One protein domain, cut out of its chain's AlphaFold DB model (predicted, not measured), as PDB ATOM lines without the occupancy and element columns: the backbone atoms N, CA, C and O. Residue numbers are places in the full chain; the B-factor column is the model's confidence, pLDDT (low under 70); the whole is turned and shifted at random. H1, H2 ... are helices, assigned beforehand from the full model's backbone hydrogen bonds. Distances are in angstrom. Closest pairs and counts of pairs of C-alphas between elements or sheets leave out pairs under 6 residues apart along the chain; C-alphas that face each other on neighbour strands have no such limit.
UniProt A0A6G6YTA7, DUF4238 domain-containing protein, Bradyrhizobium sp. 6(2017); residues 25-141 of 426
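AT A GLANCE: This is residues 25 to 141 of the 426 residues of the protein "DUF4238 domain-containing protein" of Bradyrhizobium sp. 6(2017) (UniProt A0A6G6YTA7). The long helix H2 runs through the middle of an elongated body, and two more long helices, H3 and H5, cross it. The short helices H1 and H4 pack on the first part of H2, H4 side by side with it, while at the other end of the body residues 70 to 76 stick out. The printed part has 117 residues with five named helices, H1 to H5 in chain order, and no named strand; its class is all helix. It is only just compact, close to loose, with a radius of gyration of the C-alphas of 15.8 A, and it spans 50 by 29 by 19 A.

HOW THE PARTS SIT: Begin at H2, residues 37 to 63, the hub, which touches four other helices. Look at Leu 58 and Ala 127, whose C-alphas, 4.9 A apart, are the closest of H2 and H5, residues 117 to 141; H2 touches H5 with residues 50 to 62 alone, at a steep tilt of 56 degrees, the same way. Next, H2 touches H3, residues 74 to 96, at a steep tilt of 50 degrees, opposite ways; their closest C-alphas, Val 51 and Gly 89, are 6.2 A apart. H4, residues 107 to 115, touches H2 at a shallow tilt of 10 degrees, the same way, closest at the C-alphas of Ile 46 and Arg 111, 6.3 A apart. H1, residues 25 to 31, touches H2, closest at the C-alphas of Arg 25 and Ala 44, 5.5 A apart, and touches H3, closest at those of Ala 27 and Glu 90, 5.4 A apart. H4 and H5 only just touch, only at the corner, with 3 pairs of C-alphas within 8 A, the closest Glu 113 and Gly 119 at 5.4 A. H3 and H5 are near each other; H1 is apart from H4 and H5, and H3 from H4. The helix packing is mostly crossed, with 1 of 5 touching pairs at a shallow tilt. Every O i to N i+4 pair is within hydrogen-bond range in H3 and H4, against 2 of 3 in H1, 21 of 23 in H2 and 19 of 21 in H5.

IN THESE COORDINATES: Find C-alpha 37 at (54.633, 22.086, -22.402); from there H2 runs 37.3 A to C-alpha 63. H3 is 32.2 A long, H1 10.3 A and H4 11.7 A. H5 runs 35.3 A, with a kink of 34 degrees near residue 131, to C-alpha 141 at (24.496, 49.117, -21.299).

THE WHOLE: Look to His 70 and Val 104 for the two C-alphas farthest apart, 51.2 A. The printed part has no cut and no long link. Residues 65 to 72 have pLDDT under 70, against a mean of 90.1 for the printed part.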
ATOM      1  N   ARG A  25      47.902  29.040 -21.689       95.50
ATOM      2  CA  ARG A  25      48.646  28.036 -22.485       95.50
ATOM      3  C   ARG A  25      48.249  28.063 -23.964       95.50
ATOM      4  O   ARG A  25      49.109  28.029 -24.843       95.50
ATOM      5  N   ALA A  26      46.948  28.137 -24.249       93.19
ATOM      6  CA  ALA A  26      46.437  28.140 -25.619       93.19
ATOM      7  C   ALA A  26      46.929  29.357 -26.424       93.19
ATOM      8  O   ALA A  26      47.277  29.222 -27.598       93.19
ATOM      9  N   ALA A  27      47.018  30.529 -25.788       94.94
ATOM     10  CA  ALA A  27      47.538  31.738 -26.420       94.94
ATOM     11  C   ALA A  27      49.038  31.615 -26.741       94.94
ATOM     12  O   ALA A  27      49.479  32.103 -27.779       94.94
ATOM     13  N   VAL A  28      49.807  30.914 -25.902       94.62
ATOM     14  CA  VAL A  28      51.231  30.642 -26.158       94.62
ATOM     15  C   VAL A  28      51.394  29.713 -27.350       94.62
ATOM     16  O   VAL A  28      52.109  30.053 -28.286       94.62
ATOM     17  N   ARG A  29      50.669  28.586 -27.375       94.38
ATOM     18  CA  ARG A  29      50.726  27.616 -28.484       94.38
ATOM     19  C   ARG A  29      50.296  28.205 -29.826       94.38
ATOM     20  O   ARG A  29      50.744  27.743 -30.867       94.38
ATOM     21  N   LYS A  30      49.440  29.228 -29.817       93.81
ATOM     22  CA  LYS A  30      49.055  29.970 -31.026       93.81
ATOM     23  C   LYS A  30      50.224  30.757 -31.629       93.81
ATOM     24  O   LYS A  30      50.254  30.935 -32.841       93.81
ATOM     25  N   LEU A  31      51.151  31.237 -30.798       93.38
ATOM     26  CA  LEU A  31      52.345  31.971 -31.232       93.38
ATOM     27  C   LEU A  31      53.546  31.039 -31.454       93.38
ATOM     28  O   LEU A  31      54.307  31.252 -32.391       93.38
ATOM     29  N   PHE A  32      53.678  29.996 -30.631       94.12
ATOM     30  CA  PHE A  32      54.779  29.029 -30.656       94.12
ATOM     31  C   PHE A  32      54.227  27.590 -30.579       94.12
ATOM     32  O   PHE A  32      54.175  27.002 -29.494       94.12
ATOM     33  N   PRO A  33      53.772  27.010 -31.707       93.88
ATOM     34  CA  PRO A  33      53.110  25.699 -31.723       93.88
ATOM     35  C   PRO A  33      53.993  24.532 -31.266       93.88
ATOM     36  O   PRO A  33      53.473  23.577 -30.688       93.88
ATOM     37  N   GLU A  34      55.304  24.645 -31.502       93.94
ATOM     38  CA  GLU A  34      56.312  23.597 -31.284       93.94
ATOM     39  C   GLU A  34      56.985  23.661 -29.903       93.94
ATOM     40  O   GLU A  34      57.814  22.815 -29.571       93.94
ATOM     41  N   SER A  35      56.671  24.669 -29.081       92.62
ATOM     42  CA  SER A  35      57.274  24.796 -27.752       92.62
ATOM     43  C   SER A  35      56.776  23.697 -26.805       92.62
ATOM     44  O   SER A  35      55.582  23.398 -26.736       92.62
ATOM     45  N   ALA A  36      57.703  23.118 -26.039       94.00
ATOM     46  CA  ALA A  36      57.421  22.060 -25.073       94.00
ATOM     47  C   ALA A  36      56.519  22.555 -23.923       94.00
ATOM     48  O   ALA A  36      56.660  23.687 -23.448       94.00
ATOM     49  N   LEU A  37      55.598  21.708 -23.448       93.38
ATOM     50  CA  LEU A  37      54.633  22.086 -22.402       93.38
ATOM     51  C   LEU A  37      55.320  22.390 -21.068       93.38
ATOM     52  O   LEU A  37      54.877  23.274 -20.342       93.38
ATOM     53  N   GLU A  38      56.433  21.723 -20.787       94.62
ATOM     54  CA  GLU A  38      57.260  21.913 -19.593       94.62
ATOM     55  C   GLU A  38      57.872  23.320 -19.534       94.62
ATOM     56  O   GLU A  38      58.150  23.831 -18.452       94.62
ATOM     57  N   VAL A  39      58.054  23.958 -20.695       93.06
ATOM     58  CA  VAL A  39      58.514  25.349 -20.822       93.06
ATOM     59  C   VAL A  39      57.330  26.314 -20.750       93.06
ATOM     60  O   VAL A  39      57.405  27.348 -20.087       93.06
ATOM     61  N   ILE A  40      56.222  25.983 -21.419       95.25
ATOM     62  CA  ILE A  40      55.050  26.861 -21.517       95.25
ATOM     63  C   ILE A  40      54.311  26.975 -20.181       95.25
ATOM     64  O   ILE A  40      53.942  28.077 -19.783       95.25
ATOM     65  N   ASP A  41      54.049  25.860 -19.503       96.19
ATOM     66  CA  ASP A  41      53.131  25.812 -18.362       96.19
ATOM     67  C   ASP A  41      53.567  26.664 -17.164       96.19
ATOM     68  O   ASP A  41      52.715  27.365 -16.603       96.19
ATOM     69  N   PRO A  42      54.855  26.680 -16.769       96.12
ATOM     70  CA  PRO A  42      55.310  27.556 -15.692       96.12
ATOM     71  C   PRO A  42      55.125  29.041 -16.034       96.12
ATOM     72  O   PRO A  42      54.652  29.812 -15.196       96.12
ATOM     73  N   LEU A  43      55.430  29.437 -17.274       96.62
ATOM     74  CA  LEU A  43      55.242  30.810 -17.754       96.62
ATOM     75  C   LEU A  43      53.757  31.183 -17.819       96.62
ATOM     76  O   LEU A  43      53.351  32.224 -17.303       96.62
ATOM     77  N   ALA A  44      52.932  30.302 -18.384       96.69
ATOM     78  CA  ALA A  44      51.490  30.486 -18.477       96.69
ATOM     79  C   ALA A  44      50.841  30.610 -17.091       96.69
ATOM     80  O   ALA A  44      49.971  31.450 -16.888       96.69
ATOM     81  N   THR A  45      51.323  29.866 -16.093       97.56
ATOM     82  CA  THR A  45      50.845  29.999 -14.707       97.56
ATOM     83  C   THR A  45      51.137  31.387 -14.126       97.56
ATOM     84  O   THR A  45      50.286  31.963 -13.447       97.56
ATOM     85  N   ILE A  46      52.316  31.960 -14.405       97.31
ATOM     86  CA  ILE A  46      52.651  33.335 -13.993       97.31
ATOM     87  C   ILE A  46      51.719  34.336 -14.682       97.31
ATOM     88  O   ILE A  46      51.211  35.256 -14.041       97.31
ATOM     89  N   TRP A  47      51.472  34.168 -15.980       97.69
ATOM     90  CA  TRP A  47      50.612  35.074 -16.739       97.69
ATOM     91  C   TRP A  47      49.137  34.964 -16.344       97.69
ATOM     92  O   TRP A  47      48.462  35.990 -16.267       97.69
ATOM     93  N   ASP A  48      48.652  33.773 -15.999       97.56
ATOM     94  CA  ASP A  48      47.333  33.581 -15.392       97.56
ATOM     95  C   ASP A  48      47.224  34.340 -14.059       97.56
ATOM     96  O   ASP A  48      46.212  34.997 -13.808       97.56
ATOM     97  N   GLU A  49      48.278  34.328 -13.231       97.44
ATOM     98  CA  GLU A  49      48.321  35.107 -11.986       97.44
ATOM     99  C   GLU A  49      48.267  36.620 -12.260       97.44
ATOM    100  O   GLU A  49      47.565  37.357 -11.562       97.44
ATOM    101  N   VAL A  50      48.955  37.101 -13.303       97.25
ATOM    102  CA  VAL A  50      48.874  38.508 -13.740       97.25
ATOM    103  C   VAL A  50      47.444  38.868 -14.134       97.25
ATOM    104  O   VAL A  50      46.919  39.878 -13.663       97.25
ATOM    105  N   VAL A  51      46.799  38.049 -14.970       97.19
ATOM    106  CA  VAL A  51      45.415  38.280 -15.407       97.19
ATOM    107  C   VAL A  51      44.462  38.262 -14.213       97.19
ATOM    108  O   VAL A  51      43.639  39.170 -14.088       97.19
ATOM    109  N   HIS A  52      44.610  37.298 -13.297       95.81
ATOM    110  CA  HIS A  52      43.842  37.232 -12.049       95.81
ATOM    111  C   HIS A  52      43.961  38.531 -11.252       95.81
ATOM    112  O   HIS A  52      42.950  39.119 -10.879       95.81
ATOM    113  N   ARG A  53      45.183  39.036 -11.045       96.19
ATOM    114  CA  ARG A  53      45.404  40.289 -10.308       96.19
ATOM    115  C   ARG A  53      44.822  41.508 -11.029       96.19
ATOM    116  O   ARG A  53      44.270  42.379 -10.362       96.19
ATOM    117  N   ILE A  54      44.889  41.569 -12.364       96.56
ATOM    118  CA  ILE A  54      44.217  42.626 -13.146       96.56
ATOM    119  C   ILE A  54      42.707  42.579 -12.901       96.56
ATOM    120  O   ILE A  54      42.101  43.620 -12.650       96.56
ATOM    121  N   VAL A  55      42.107  41.387 -12.946       95.06
ATOM    122  CA  VAL A  55      40.669  41.194 -12.722       95.06
ATOM    123  C   VAL A  55      40.268  41.556 -11.292       95.06
ATOM    124  O   VAL A  55      39.269  42.246 -11.117       95.06
ATOM    125  N   VAL A  56      41.042  41.164 -10.277       94.12
ATOM    126  CA  VAL A  56      40.775  41.533  -8.875       94.12
ATOM    127  C   VAL A  56      40.745  43.054  -8.714       94.12
ATOM    128  O   VAL A  56      39.740  43.592  -8.259       94.12
ATOM    129  N   VAL A  57      41.781  43.757  -9.187       94.56
ATOM    130  CA  VAL A  57      41.839  45.228  -9.109       94.56
ATOM    131  C   VAL A  57      40.707  45.872  -9.918       94.56
ATOM    132  O   VAL A  57      40.110  46.854  -9.486       94.56
ATOM    133  N   LEU A  58      40.368  45.324 -11.087       93.50
ATOM    134  CA  LEU A  58      39.233  45.790 -11.884       93.50
ATOM    135  C   LEU A  58      37.912  45.684 -11.108       93.50
ATOM    136  O   LEU A  58      37.125  46.629 -11.134       93.50
ATOM    137  N   MET A  59      37.659  44.554 -10.443       91.06
ATOM    138  CA  MET A  59      36.435  44.346  -9.663       91.06
ATOM    139  C   MET A  59      36.380  45.267  -8.441       91.06
ATOM    140  O   MET A  59      35.316  45.806  -8.152       91.06
ATOM    141  N   GLU A  60      37.510  45.516  -7.775       90.62
ATOM    142  CA  GLU A  60      37.608  46.505  -6.687       90.62
ATOM    143  C   GLU A  60      37.267  47.919  -7.179       90.62
ATOM    144  O   GLU A  60      36.481  48.631  -6.555       90.62
ATOM    145  N   LEU A  61      37.804  48.318  -8.338       90.19
ATOM    146  CA  LEU A  61      37.484  49.605  -8.957       90.19
ATOM    147  C   LEU A  61      36.008  49.686  -9.373       90.19
ATOM    148  O   LEU A  61      35.382  50.728  -9.208       90.19
ATOM    149  N   ALA A  62      35.449  48.602  -9.916       85.44
ATOM    150  CA  ALA A  62      34.061  48.544 -10.365       85.44
ATOM    151  C   ALA A  62      33.051  48.488  -9.211       85.44
ATOM    152  O   ALA A  62      31.942  48.990  -9.372       85.44
ATOM    153  N   ALA A  63      33.413  47.922  -8.055       81.88
ATOM    154  CA  ALA A  63      32.544  47.864  -6.879       81.88
ATOM    155  C   ALA A  63      32.139  49.262  -6.386       81.88
ATOM    156  O   ALA A  63      31.014  49.447  -5.929       81.88
ATOM    157  N   ASN A  64      33.021  50.253  -6.548       72.94
ATOM    158  CA  ASN A  64      32.732  51.650  -6.214       72.94
ATOM    159  C   ASN A  64      31.758  52.322  -7.198       72.94
ATOM    160  O   ASN A  64      31.126  53.312  -6.842       72.94
ATOM    161  N   ASP A  65      31.619  51.770  -8.407       67.69
ATOM    162  CA  ASP A  65      30.753  52.280  -9.477       67.69
ATOM    163  C   ASP A  65      29.463  51.440  -9.639       67.69
ATOM    164  O   ASP A  65      28.664  51.683 -10.547       67.69
ATOM    165  N   ALA A  66      29.256  50.420  -8.798       63.38
ATOM    166  CA  ALA A  66      28.165  49.462  -8.949       63.38
ATOM    167  C   ALA A  66      26.849  49.992  -8.352       63.38
ATOM    168  O   ALA A  66      26.599  49.903  -7.151       63.38
ATOM    169  N   GLU A  67      25.968  50.504  -9.211       65.31
ATOM    170  CA  GLU A  67      24.576  50.782  -8.844       65.31
ATOM    171  C   GLU A  67      23.735  49.486  -8.745       65.31
ATOM    172  O   GLU A  67      24.031  48.496  -9.423       65.31
ATOM    173  N   PRO A  68      22.640  49.470  -7.954       63.59
ATOM    174  CA  PRO A  68      21.748  48.318  -7.877       63.59
ATOM    175  C   PRO A  68      21.085  48.028  -9.232       63.59
ATOM    176  O   PRO A  68      20.334  48.847  -9.774       63.59
ATOM    177  N   LEU A  69      21.326  46.829  -9.764       67.69
ATOM    178  CA  LEU A  69      20.709  46.350 -10.998       67.69
ATOM    179  C   LEU A  69      19.282  45.842 -10.755       67.69
ATOM    180  O   LEU A  69      18.974  45.236  -9.734       67.69
ATOM    181  N   HIS A  70      18.402  46.076 -11.729       65.62
ATOM    182  CA  HIS A  70      16.972  45.739 -11.674       65.62
ATOM    183  C   HIS A  70      16.641  44.338 -12.227       65.62
ATOM    184  O   HIS A  70      15.510  43.872 -12.120       65.62
ATOM    185  N   ILE A  71      17.619  43.685 -12.853       67.44
ATOM    186  CA  ILE A  71      17.554  42.307 -13.336       67.44
ATOM    187  C   ILE A  71      18.809  41.585 -12.866       67.44
ATOM    188  O   ILE A  71      19.878  42.187 -12.763       67.44
ATOM    189  N   ASN A  72      18.684  40.291 -12.580       69.56
ATOM    190  CA  ASN A  72      19.848  39.471 -12.291       69.56
ATOM    191  C   ASN A  72      20.673  39.304 -13.580       69.56
ATOM    192  O   ASN A  72      20.218  38.657 -14.524       69.56
ATOM    193  N   LEU A  73      21.854  39.928 -13.608       75.19
ATOM    194  CA  LEU A  73      22.825  39.867 -14.707       75.19
ATOM    195  C   LEU A  73      24.049  39.017 -14.366       75.19
ATOM    196  O   LEU A  73      25.032  39.064 -15.101       75.19
ATOM    197  N   ARG A  74      24.017  38.255 -13.267       76.94
ATOM    198  CA  ARG A  74      25.167  37.487 -12.766       76.94
ATOM    199  C   ARG A  74      25.857  36.689 -13.871       76.94
ATOM    200  O   ARG A  74      27.081  36.649 -13.938       76.94
ATOM    201  N   GLU A  75      25.085  36.052 -14.735       73.81
ATOM    202  CA  GLU A  75      25.585  35.156 -15.768       73.81
ATOM    203  C   GLU A  75      26.077  35.911 -17.010       73.81
ATOM    204  O   GLU A  75      27.059  35.497 -17.622       73.81
ATOM    205  N   GLU A  76      25.455  37.042 -17.354       77.81
ATOM    206  CA  GLU A  76      25.957  37.940 -18.403       77.81
ATOM    207  C   GLU A  76      27.281  38.587 -17.969       77.81
ATOM    208  O   GLU A  76      28.239  38.625 -18.741       77.81
ATOM    209  N   TRP A  77      27.379  38.981 -16.696       82.81
ATOM    210  CA  TRP A  77      28.614  39.452 -16.071       82.81
ATOM    211  C   TRP A  77      29.698  38.382 -16.084       82.81
ATOM    212  O   TRP A  77      30.822  38.664 -16.487       82.81
ATOM    213  N   ALA A  78      29.370  37.153 -15.678       84.56
ATOM    214  CA  ALA A  78      30.319  36.046 -15.694       84.56
ATOM    215  C   ALA A  78      30.840  35.769 -17.112       84.56
ATOM    216  O   ALA A  78      32.034  35.538 -17.297       84.56
ATOM    217  N   PHE A  79      29.966  35.836 -18.121       85.31
ATOM    218  CA  PHE A  79      30.339  35.650 -19.521       85.31
ATOM    219  C   PHE A  79      31.247  36.769 -20.046       85.31
ATOM    220  O   PHE A  79      32.287  36.486 -20.644       85.31
ATOM    221  N   GLU A  80      30.893  38.034 -19.811       87.75
ATOM    222  CA  GLU A  80      31.724  39.164 -20.239       87.75
ATOM    223  C   GLU A  80      33.055  39.212 -19.482       87.75
ATOM    224  O   GLU A  80      34.095  39.484 -20.087       87.75
ATOM    225  N   LEU A  81      33.063  38.849 -18.197       90.75
ATOM    226  CA  LEU A  81      34.292  38.707 -17.426       90.75
ATOM    227  C   LEU A  81      35.169  37.576 -17.974       90.75
ATOM    228  O   LEU A  81      36.368  37.769 -18.132       90.75
ATOM    229  N   ALA A  82      34.593  36.425 -18.330       90.19
ATOM    230  CA  ALA A  82      35.344  35.332 -18.947       90.19
ATOM    231  C   ALA A  82      35.976  35.764 -20.282       90.19
ATOM    232  O   ALA A  82      37.169  35.543 -20.497       90.19
ATOM    233  N   LYS A  83      35.216  36.440 -21.156       90.56
ATOM    234  CA  LYS A  83      35.741  37.008 -22.413       90.56
ATOM    235  C   LYS A  83      36.884  37.984 -22.161       90.56
ATOM    236  O   LYS A  83      37.892  37.941 -22.865       90.56
ATOM    237  N   LEU A  84      36.728  38.848 -21.163       93.56
ATOM    238  CA  LEU A  84      37.744  39.815 -20.785       93.56
ATOM    239  C   LEU A  84      39.015  39.127 -20.277       93.56
ATOM    240  O   LEU A  84      40.102  39.494 -20.708       93.56
ATOM    241  N   THR A  85      38.888  38.104 -19.431       93.94
ATOM    242  CA  THR A  85      40.008  37.285 -18.943       93.94
ATOM    243  C   THR A  85      40.766  36.635 -20.100       93.94
ATOM    244  O   THR A  85      41.992  36.723 -20.142       93.94
ATOM    245  N   PHE A  86      40.066  36.053 -21.081       93.25
ATOM    246  CA  PHE A  86      40.705  35.494 -22.279       93.25
ATOM    247  C   PHE A  86      41.431  36.562 -23.105       93.25
ATOM    248  O   PHE A  86      42.583  36.364 -23.490       93.25
ATOM    249  N   TRP A  87      40.787  37.706 -23.346       95.44
ATOM    250  CA  TRP A  87      41.384  38.815 -24.094       95.44
ATOM    251  C   TRP A  87      42.624  39.390 -23.393       95.44
ATOM    252  O   TRP A  87      43.646  39.637 -24.036       95.44
ATOM    253  N   LEU A  88      42.565  39.551 -22.068       96.56
ATOM    254  CA  LEU A  88      43.705  39.954 -21.246       96.56
ATOM    255  C   LEU A  88      44.828  38.921 -21.317       96.56
ATOM    256  O   LEU A  88      45.979  39.307 -21.494       96.56
ATOM    257  N   GLY A  89      44.499  37.631 -21.234       96.31
ATOM    258  CA  GLY A  89      45.461  36.540 -21.357       96.31
ATOM    259  C   GLY A  89      46.215  36.567 -22.685       96.31
ATOM    260  O   GLY A  89      47.446  36.579 -22.688       96.31
ATOM    261  N   GLU A  90      45.504  36.669 -23.812       96.31
ATOM    262  CA  GLU A  90      46.139  36.820 -25.130       96.31
ATOM    263  C   GLU A  90      47.020  38.080 -25.199       96.31
ATOM    264  O   GLU A  90      48.133  38.036 -25.731       96.31
ATOM    265  N   GLY A  91      46.551  39.201 -24.640       96.19
ATOM    266  CA  GLY A  91      47.292  40.461 -24.605       96.19
ATOM    267  C   GLY A  91      48.579  40.391 -23.777       96.19
ATOM    268  O   GLY A  91      49.622  40.876 -24.225       96.19
ATOM    269  N   VAL A  92      48.525  39.764 -22.596       96.38
ATOM    270  CA  VAL A  92      49.690  39.535 -21.728       96.38
ATOM    271  C   VAL A  92      50.707  38.666 -22.459       96.38
ATOM    272  O   VAL A  92      51.847  39.098 -22.628       96.38
ATOM    273  N   VAL A  93      50.290  37.506 -22.973       96.88
ATOM    274  CA  VAL A  93      51.172  36.574 -23.692       96.88
ATOM    275  C   VAL A  93      51.841  37.259 -24.884       96.88
ATOM    276  O   VAL A  93      53.067  37.250 -24.997       96.88
ATOM    277  N   LYS A  94      51.059  37.937 -25.735       96.12
ATOM    278  CA  LYS A  94      51.583  38.642 -26.911       96.12
ATOM    279  C   LYS A  94      52.608  39.710 -26.533       96.12
ATOM    280  O   LYS A  94      53.618  39.851 -27.212       96.12
ATOM    281  N   LYS A  95      52.365  40.468 -25.462       94.62
ATOM    282  CA  LYS A  95      53.292  41.512 -25.009       94.62
ATOM    283  C   LYS A  95      54.574  40.926 -24.421       94.62
ATOM    284  O   LYS A  95      55.642  41.492 -24.625       94.62
ATOM    285  N   ARG A  96      54.480  39.821 -23.678       94.06
ATOM    286  CA  ARG A  96      55.641  39.190 -23.031       94.06
ATOM    287  C   ARG A  96      56.499  38.397 -24.013       94.06
ATOM    288  O   ARG A  96      57.703  38.313 -23.791       94.06
ATOM    289  N   LEU A  97      55.928  37.881 -25.095       94.94
ATOM    290  CA  LEU A  97      56.650  37.100 -26.105       94.94
ATOM    291  C   LEU A  97      56.891  37.851 -27.424       94.94
ATOM    292  O   LEU A  97      57.324  37.234 -28.388       94.94
ATOM    293  N   ALA A  98      56.622  39.162 -27.485       90.94
ATOM    294  CA  ALA A  98      56.708  39.948 -28.722       90.94
ATOM    295  C   ALA A  98      58.041  39.757 -29.470       90.94
ATOM    296  O   ALA A  98      58.028  39.538 -30.676       90.94
ATOM    297  N   ASP A  99      59.153  39.763 -28.730       89.25
ATOM    298  CA  ASP A  99      60.515  39.631 -29.263       89.25
ATOM    299  C   ASP A  99      61.317  38.526 -28.544       89.25
ATOM    300  O   ASP A  99      62.548  38.535 -28.542       89.25
ATOM    301  N   ARG A 100      60.634  37.604 -27.848       91.81
ATOM    302  CA  ARG A 100      61.273  36.598 -26.982       91.81
ATOM    303  C   ARG A 100      60.707  35.211 -27.257       91.81
ATOM    304  O   ARG A 100      59.493  35.031 -27.239       91.81
ATOM    305  N   ASP A 101      61.591  34.236 -27.439       92.00
ATOM    306  CA  ASP A 101      61.211  32.823 -27.465       92.00
ATOM    307  C   ASP A 101      60.886  32.344 -26.034       92.00
ATOM    308  O   ASP A 101      61.648  32.659 -25.114       92.00
ATOM    309  N   PRO A 102      59.797  31.587 -25.802       92.31
ATOM    310  CA  PRO A 102      59.461  31.070 -24.474       92.31
ATOM    311  C   PRO A 102      60.607  30.307 -23.792       92.31
ATOM    312  O   PRO A 102      60.756  30.396 -22.576       92.31
ATOM    313  N   SER A 103      61.440  29.595 -24.558       92.56
ATOM    314  CA  SER A 103      62.547  28.778 -24.036       92.56
ATOM    315  C   SER A 103      63.677  29.586 -23.400       92.56
ATOM    316  O   SER A 103      64.409  29.050 -22.569       92.56
ATOM    317  N   VAL A 104      63.812  30.869 -23.748       93.62
ATOM    318  CA  VAL A 104      64.847  31.747 -23.181       93.62
ATOM    319  C   VAL A 104      64.332  32.608 -22.025       93.62
ATOM    320  O   VAL A 104      65.097  33.362 -21.423       93.62
ATOM    321  N   VAL A 105      63.039  32.520 -21.693       92.75
ATOM    322  CA  VAL A 105      62.443  33.301 -20.606       92.75
ATOM    323  C   VAL A 105      62.715  32.613 -19.267       92.75
ATOM    324  O   VAL A 105      62.148  31.571 -18.949       92.75
ATOM    325  N   GLY A 106      63.569  33.226 -18.445       94.00
ATOM    326  CA  GLY A 106      63.832  32.753 -17.087       94.00
ATOM    327  C   GLY A 106      62.614  32.925 -16.174       94.00
ATOM    328  O   GLY A 106      62.142  34.044 -15.989       94.00
ATOM    329  N   ILE A 107      62.144  31.831 -15.565       95.06
ATOM    330  CA  ILE A 107      60.916  31.791 -14.747       95.06
ATOM    331  C   ILE A 107      60.943  32.793 -13.586       95.06
ATOM    332  O   ILE A 107      60.000  33.563 -13.418       95.06
ATOM    333  N   GLU A 108      62.027  32.827 -12.808       95.44
ATOM    334  CA  GLU A 108      62.141  33.724 -11.646       95.44
ATOM    335  C   GLU A 108      62.176  35.199 -12.053       95.44
ATOM    336  O   GLU A 108      61.514  36.043 -11.445       95.44
ATOM    337  N   GLN A 109      62.901  35.503 -13.133       94.19
ATOM    338  CA  GLN A 109      62.975  36.854 -13.675       94.19
ATOM    339  C   GLN A 109      61.609  37.303 -14.201       94.19
ATOM    340  O   GLN A 109      61.154  38.403 -13.889       94.19
ATOM    341  N   GLU A 110      60.917  36.438 -14.945       95.94
ATOM    342  CA  GLU A 110      59.570  36.703 -15.445       95.94
ATOM    343  C   GLU A 110      58.591  36.927 -14.288       95.94
ATOM    344  O   GLU A 110      57.820  37.887 -14.311       95.94
ATOM    345  N   ARG A 111      58.664  36.105 -13.234       95.94
ATOM    346  CA  ARG A 111      57.835  36.252 -12.032       95.94
ATOM    347  C   ARG A 111      58.063  37.606 -11.362       95.94
ATOM    348  O   ARG A 111      57.091  38.289 -11.035       95.94
ATOM    349  N   TYR A 112      59.317  38.021 -11.190       93.81
ATOM    350  CA  TYR A 112      59.651  39.321 -10.607       93.81
ATOM    351  C   TYR A 112      59.174  40.491 -11.479       93.81
ATOM    352  O   TYR A 112      58.563  41.435 -10.972       93.81
ATOM    353  N   GLU A 113      59.389  40.429 -12.792       94.12
ATOM    354  CA  GLU A 113      58.961  41.484 -13.716       94.12
ATOM    355  C   GLU A 113      57.434  41.622 -13.791       94.12
ATOM    356  O   GLU A 113      56.917  42.739 -13.872       94.12
ATOM    357  N   CYS A 114      56.708  40.503 -13.740       95.25
ATOM    358  CA  CYS A 114      55.253  40.465 -13.855       95.25
ATOM    359  C   CYS A 114      54.512  40.734 -12.541       95.25
ATOM    360  O   CYS A 114      53.453  41.361 -12.564       95.25
ATOM    361  N   LEU A 115      55.034  40.258 -11.408       94.19
ATOM    362  CA  LEU A 115      54.326  40.259 -10.122       94.19
ATOM    363  C   LEU A 115      55.042  41.055  -9.022       94.19
ATOM    364  O   LEU A 115      54.445  41.313  -7.976       94.19
ATOM    365  N   GLY A 116      56.296  41.459  -9.244       92.06
ATOM    366  CA  GLY A 116      57.031  42.368  -8.365       92.06
ATOM    367  C   GLY A 116      56.571  43.822  -8.506       92.06
ATOM    368  O   GLY A 116      55.568  44.129  -9.153       92.06
ATOM    369  N   THR A 117      57.322  44.755  -7.920       91.44
ATOM    370  CA  THR A 117      56.981  46.191  -7.907       91.44
ATOM    371  C   THR A 117      56.713  46.786  -9.302       91.44
ATOM    372  O   THR A 117      55.720  47.509  -9.447       91.44
ATOM    373  N   PRO A 118      57.519  46.491 -10.349       88.75
ATOM    374  CA  PRO A 118      57.250  46.993 -11.700       88.75
ATOM    375  C   PRO A 118      55.940  46.442 -12.277       88.75
ATOM    376  O   PRO A 118      55.127  47.192 -12.828       88.75
ATOM    377  N   GLY A 119      55.714  45.140 -12.098       91.69
ATOM    378  CA  GLY A 119      54.528  44.433 -12.562       91.69
ATOM    379  C   GLY A 119      53.246  44.901 -11.880       91.69
ATOM    380  O   GLY A 119      52.254  45.166 -12.556       91.69
ATOM    381  N   ALA A 120      53.281  45.128 -10.565       92.38
ATOM    382  CA  ALA A 120      52.140  45.627  -9.797       92.38
ATOM    383  C   ALA A 120      51.605  46.963 -10.343       92.38
ATOM    384  O   ALA A 120      50.398  47.129 -10.512       92.38
ATOM    385  N   LYS A 121      52.494  47.901 -10.705       93.31
ATOM    386  CA  LYS A 121      52.087  49.183 -11.306       93.31
ATOM    387  C   LYS A 121      51.426  48.991 -12.676       93.31
ATOM    388  O   LYS A 121      50.434  49.653 -12.981       93.31
ATOM    389  N   LEU A 122      51.963  48.090 -13.500       93.88
ATOM    390  CA  LEU A 122      51.387  47.758 -14.806       93.88
ATOM    391  C   LEU A 122      50.017  47.086 -14.675       93.88
ATOM    392  O   LEU A 122      49.107  47.438 -15.428       93.88
ATOM    393  N   ILE A 123      49.861  46.176 -13.713       96.19
ATOM    394  CA  ILE A 123      48.592  45.515 -13.383       96.19
ATOM    395  C   ILE A 123      47.535  46.564 -13.035       96.19
ATOM    396  O   ILE A 123      46.499  46.618 -13.698       96.19
ATOM    397  N   SER A 124      47.819  47.456 -12.081       94.75
ATOM    398  CA  SER A 124      46.858  48.483 -11.655       94.75
ATOM    399  C   SER A 124      46.486  49.453 -12.779       94.75
ATOM    400  O   SER A 124      45.318  49.806 -12.934       94.75
ATOM    401  N   ASN A 125      47.456  49.864 -13.603       94.69
ATOM    402  CA  ASN A 125      47.191  50.733 -14.752       94.69
ATOM    403  C   ASN A 125      46.338  50.033 -15.817       94.69
ATOM    404  O   ASN A 125      45.417  50.638 -16.363       94.69
ATOM    405  N   THR A 126      46.624  48.759 -16.101       95.81
ATOM    406  CA  THR A 126      45.844  47.964 -17.060       95.81
ATOM    407  C   THR A 126      44.418  47.779 -16.557       95.81
ATOM    408  O   THR A 126      43.480  48.019 -17.312       95.81
ATOM    409  N   ALA A 127      44.243  47.445 -15.276       95.94
ATOM    410  CA  ALA A 127      42.929  47.328 -14.649       95.94
ATOM    411  C   ALA A 127      42.125  48.630 -14.767       95.94
ATOM    412  O   ALA A 127      40.963  48.585 -15.161       95.94
ATOM    413  N   ARG A 128      42.747  49.794 -14.528       95.00
ATOM    414  CA  ARG A 128      42.091  51.103 -14.687       95.00
ATOM    415  C   ARG A 128      41.653  51.372 -16.129       95.00
ATOM    416  O   ARG A 128      40.504  51.735 -16.347       95.00
ATOM    417  N   LEU A 129      42.523  51.135 -17.112       94.88
ATOM    418  CA  LEU A 129      42.179  51.317 -18.529       94.88
ATOM    419  C   LEU A 129      41.031  50.398 -18.962       94.88
ATOM    420  O   LEU A 129      40.120  50.818 -19.676       94.88
ATOM    421  N   VAL A 130      41.061  49.142 -18.518       94.38
ATOM    422  CA  VAL A 130      39.997  48.167 -18.780       94.38
ATOM    423  C   VAL A 130      38.690  48.609 -18.126       94.38
ATOM    424  O   VAL A 130      37.634  48.544 -18.757       94.38
ATOM    425  N   GLN A 131      38.758  49.107 -16.893       93.00
ATOM    426  CA  GLN A 131      37.606  49.629 -16.172       93.00
ATOM    427  C   GLN A 131      36.960  50.790 -16.930       93.00
ATOM    428  O   GLN A 131      35.767  50.750 -17.224       93.00
ATOM    429  N   GLU A 132      37.766  51.777 -17.319       90.75
ATOM    430  CA  GLU A 132      37.303  53.012 -17.947       90.75
ATOM    431  C   GLU A 132      36.765  52.798 -19.363       90.75
ATOM    432  O   GLU A 132      35.744  53.375 -19.743       90.75
ATOM    433  N   HIS A 133      37.433  51.963 -20.163       90.75
ATOM    434  CA  HIS A 133      37.141  51.858 -21.593       90.75
ATOM    435  C   HIS A 133      36.293  50.654 -21.992       90.75
ATOM    436  O   HIS A 133      35.701  50.690 -23.079       90.75
ATOM    437  N   ILE A 134      36.242  49.613 -21.156       90.50
ATOM    438  CA  ILE A 134      35.513  48.370 -21.433       90.50
ATOM    439  C   ILE A 134      34.403  48.186 -20.400       90.50
ATOM    440  O   ILE A 134      33.226  48.233 -20.754       90.50
ATOM    441  N   TRP A 135      34.757  48.032 -19.121       88.94
ATOM    442  CA  TRP A 135      33.796  47.627 -18.090       88.94
ATOM    443  C   TRP A 135      32.712  48.681 -17.838       88.94
ATOM    444  O   TRP A 135      31.529  48.350 -17.820       88.94
ATOM    445  N   LYS A 136      33.075  49.968 -17.750       85.62
ATOM    446  CA  LYS A 136      32.109  51.073 -17.610       85.62
ATOM    447  C   LYS A 136      31.101  51.141 -18.754       85.62
ATOM    448  O   LYS A 136      29.943  51.488 -18.523       85.62
ATOM    449  N   LYS A 137      31.508  50.806 -19.981       84.12
ATOM    450  CA  LYS A 137      30.585  50.768 -21.127       84.12
ATOM    451  C   LYS A 137      29.571  49.639 -20.970       84.12
ATOM    452  O   LYS A 137      28.385  49.890 -21.128       84.12
ATOM    453  N   LEU A 138      30.020  48.455 -20.549       81.44
ATOM    454  CA  LEU A 138      29.124  47.337 -20.243       81.44
ATOM    455  C   LEU A 138      28.151  47.687 -19.107       81.44
ATOM    456  O   LEU A 138      26.949  47.506 -19.260       81.44
ATOM    457  N   LEU A 139      28.635  48.291 -18.015       78.12
ATOM    458  CA  LEU A 139      27.779  48.784 -16.924       78.12
ATOM    459  C   LEU A 139      26.751  49.822 -17.406       78.12
ATOM    460  O   LEU A 139      25.613  49.834 -16.941       78.12
ATOM    461  N   THR A 140      27.131  50.670 -18.363       74.19
ATOM    462  CA  THR A 140      26.231  51.655 -18.982       74.19
ATOM    463  C   THR A 140      25.146  50.981 -19.825       74.19
ATOM    464  O   THR A 140      24.005  51.445 -19.824       74.19
ATOM    465  N   ASP A 141      25.468  49.896 -20.524       70.81
ATOM    466  CA  ASP A 141      24.496  49.117 -21.299       70.81
ATOM    467  C   ASP A 141      23.564  48.308 -20.381       70.81
ATOM    468  O   ASP A 141      22.378  48.147 -20.663       70.81
TER     469      ASP A 141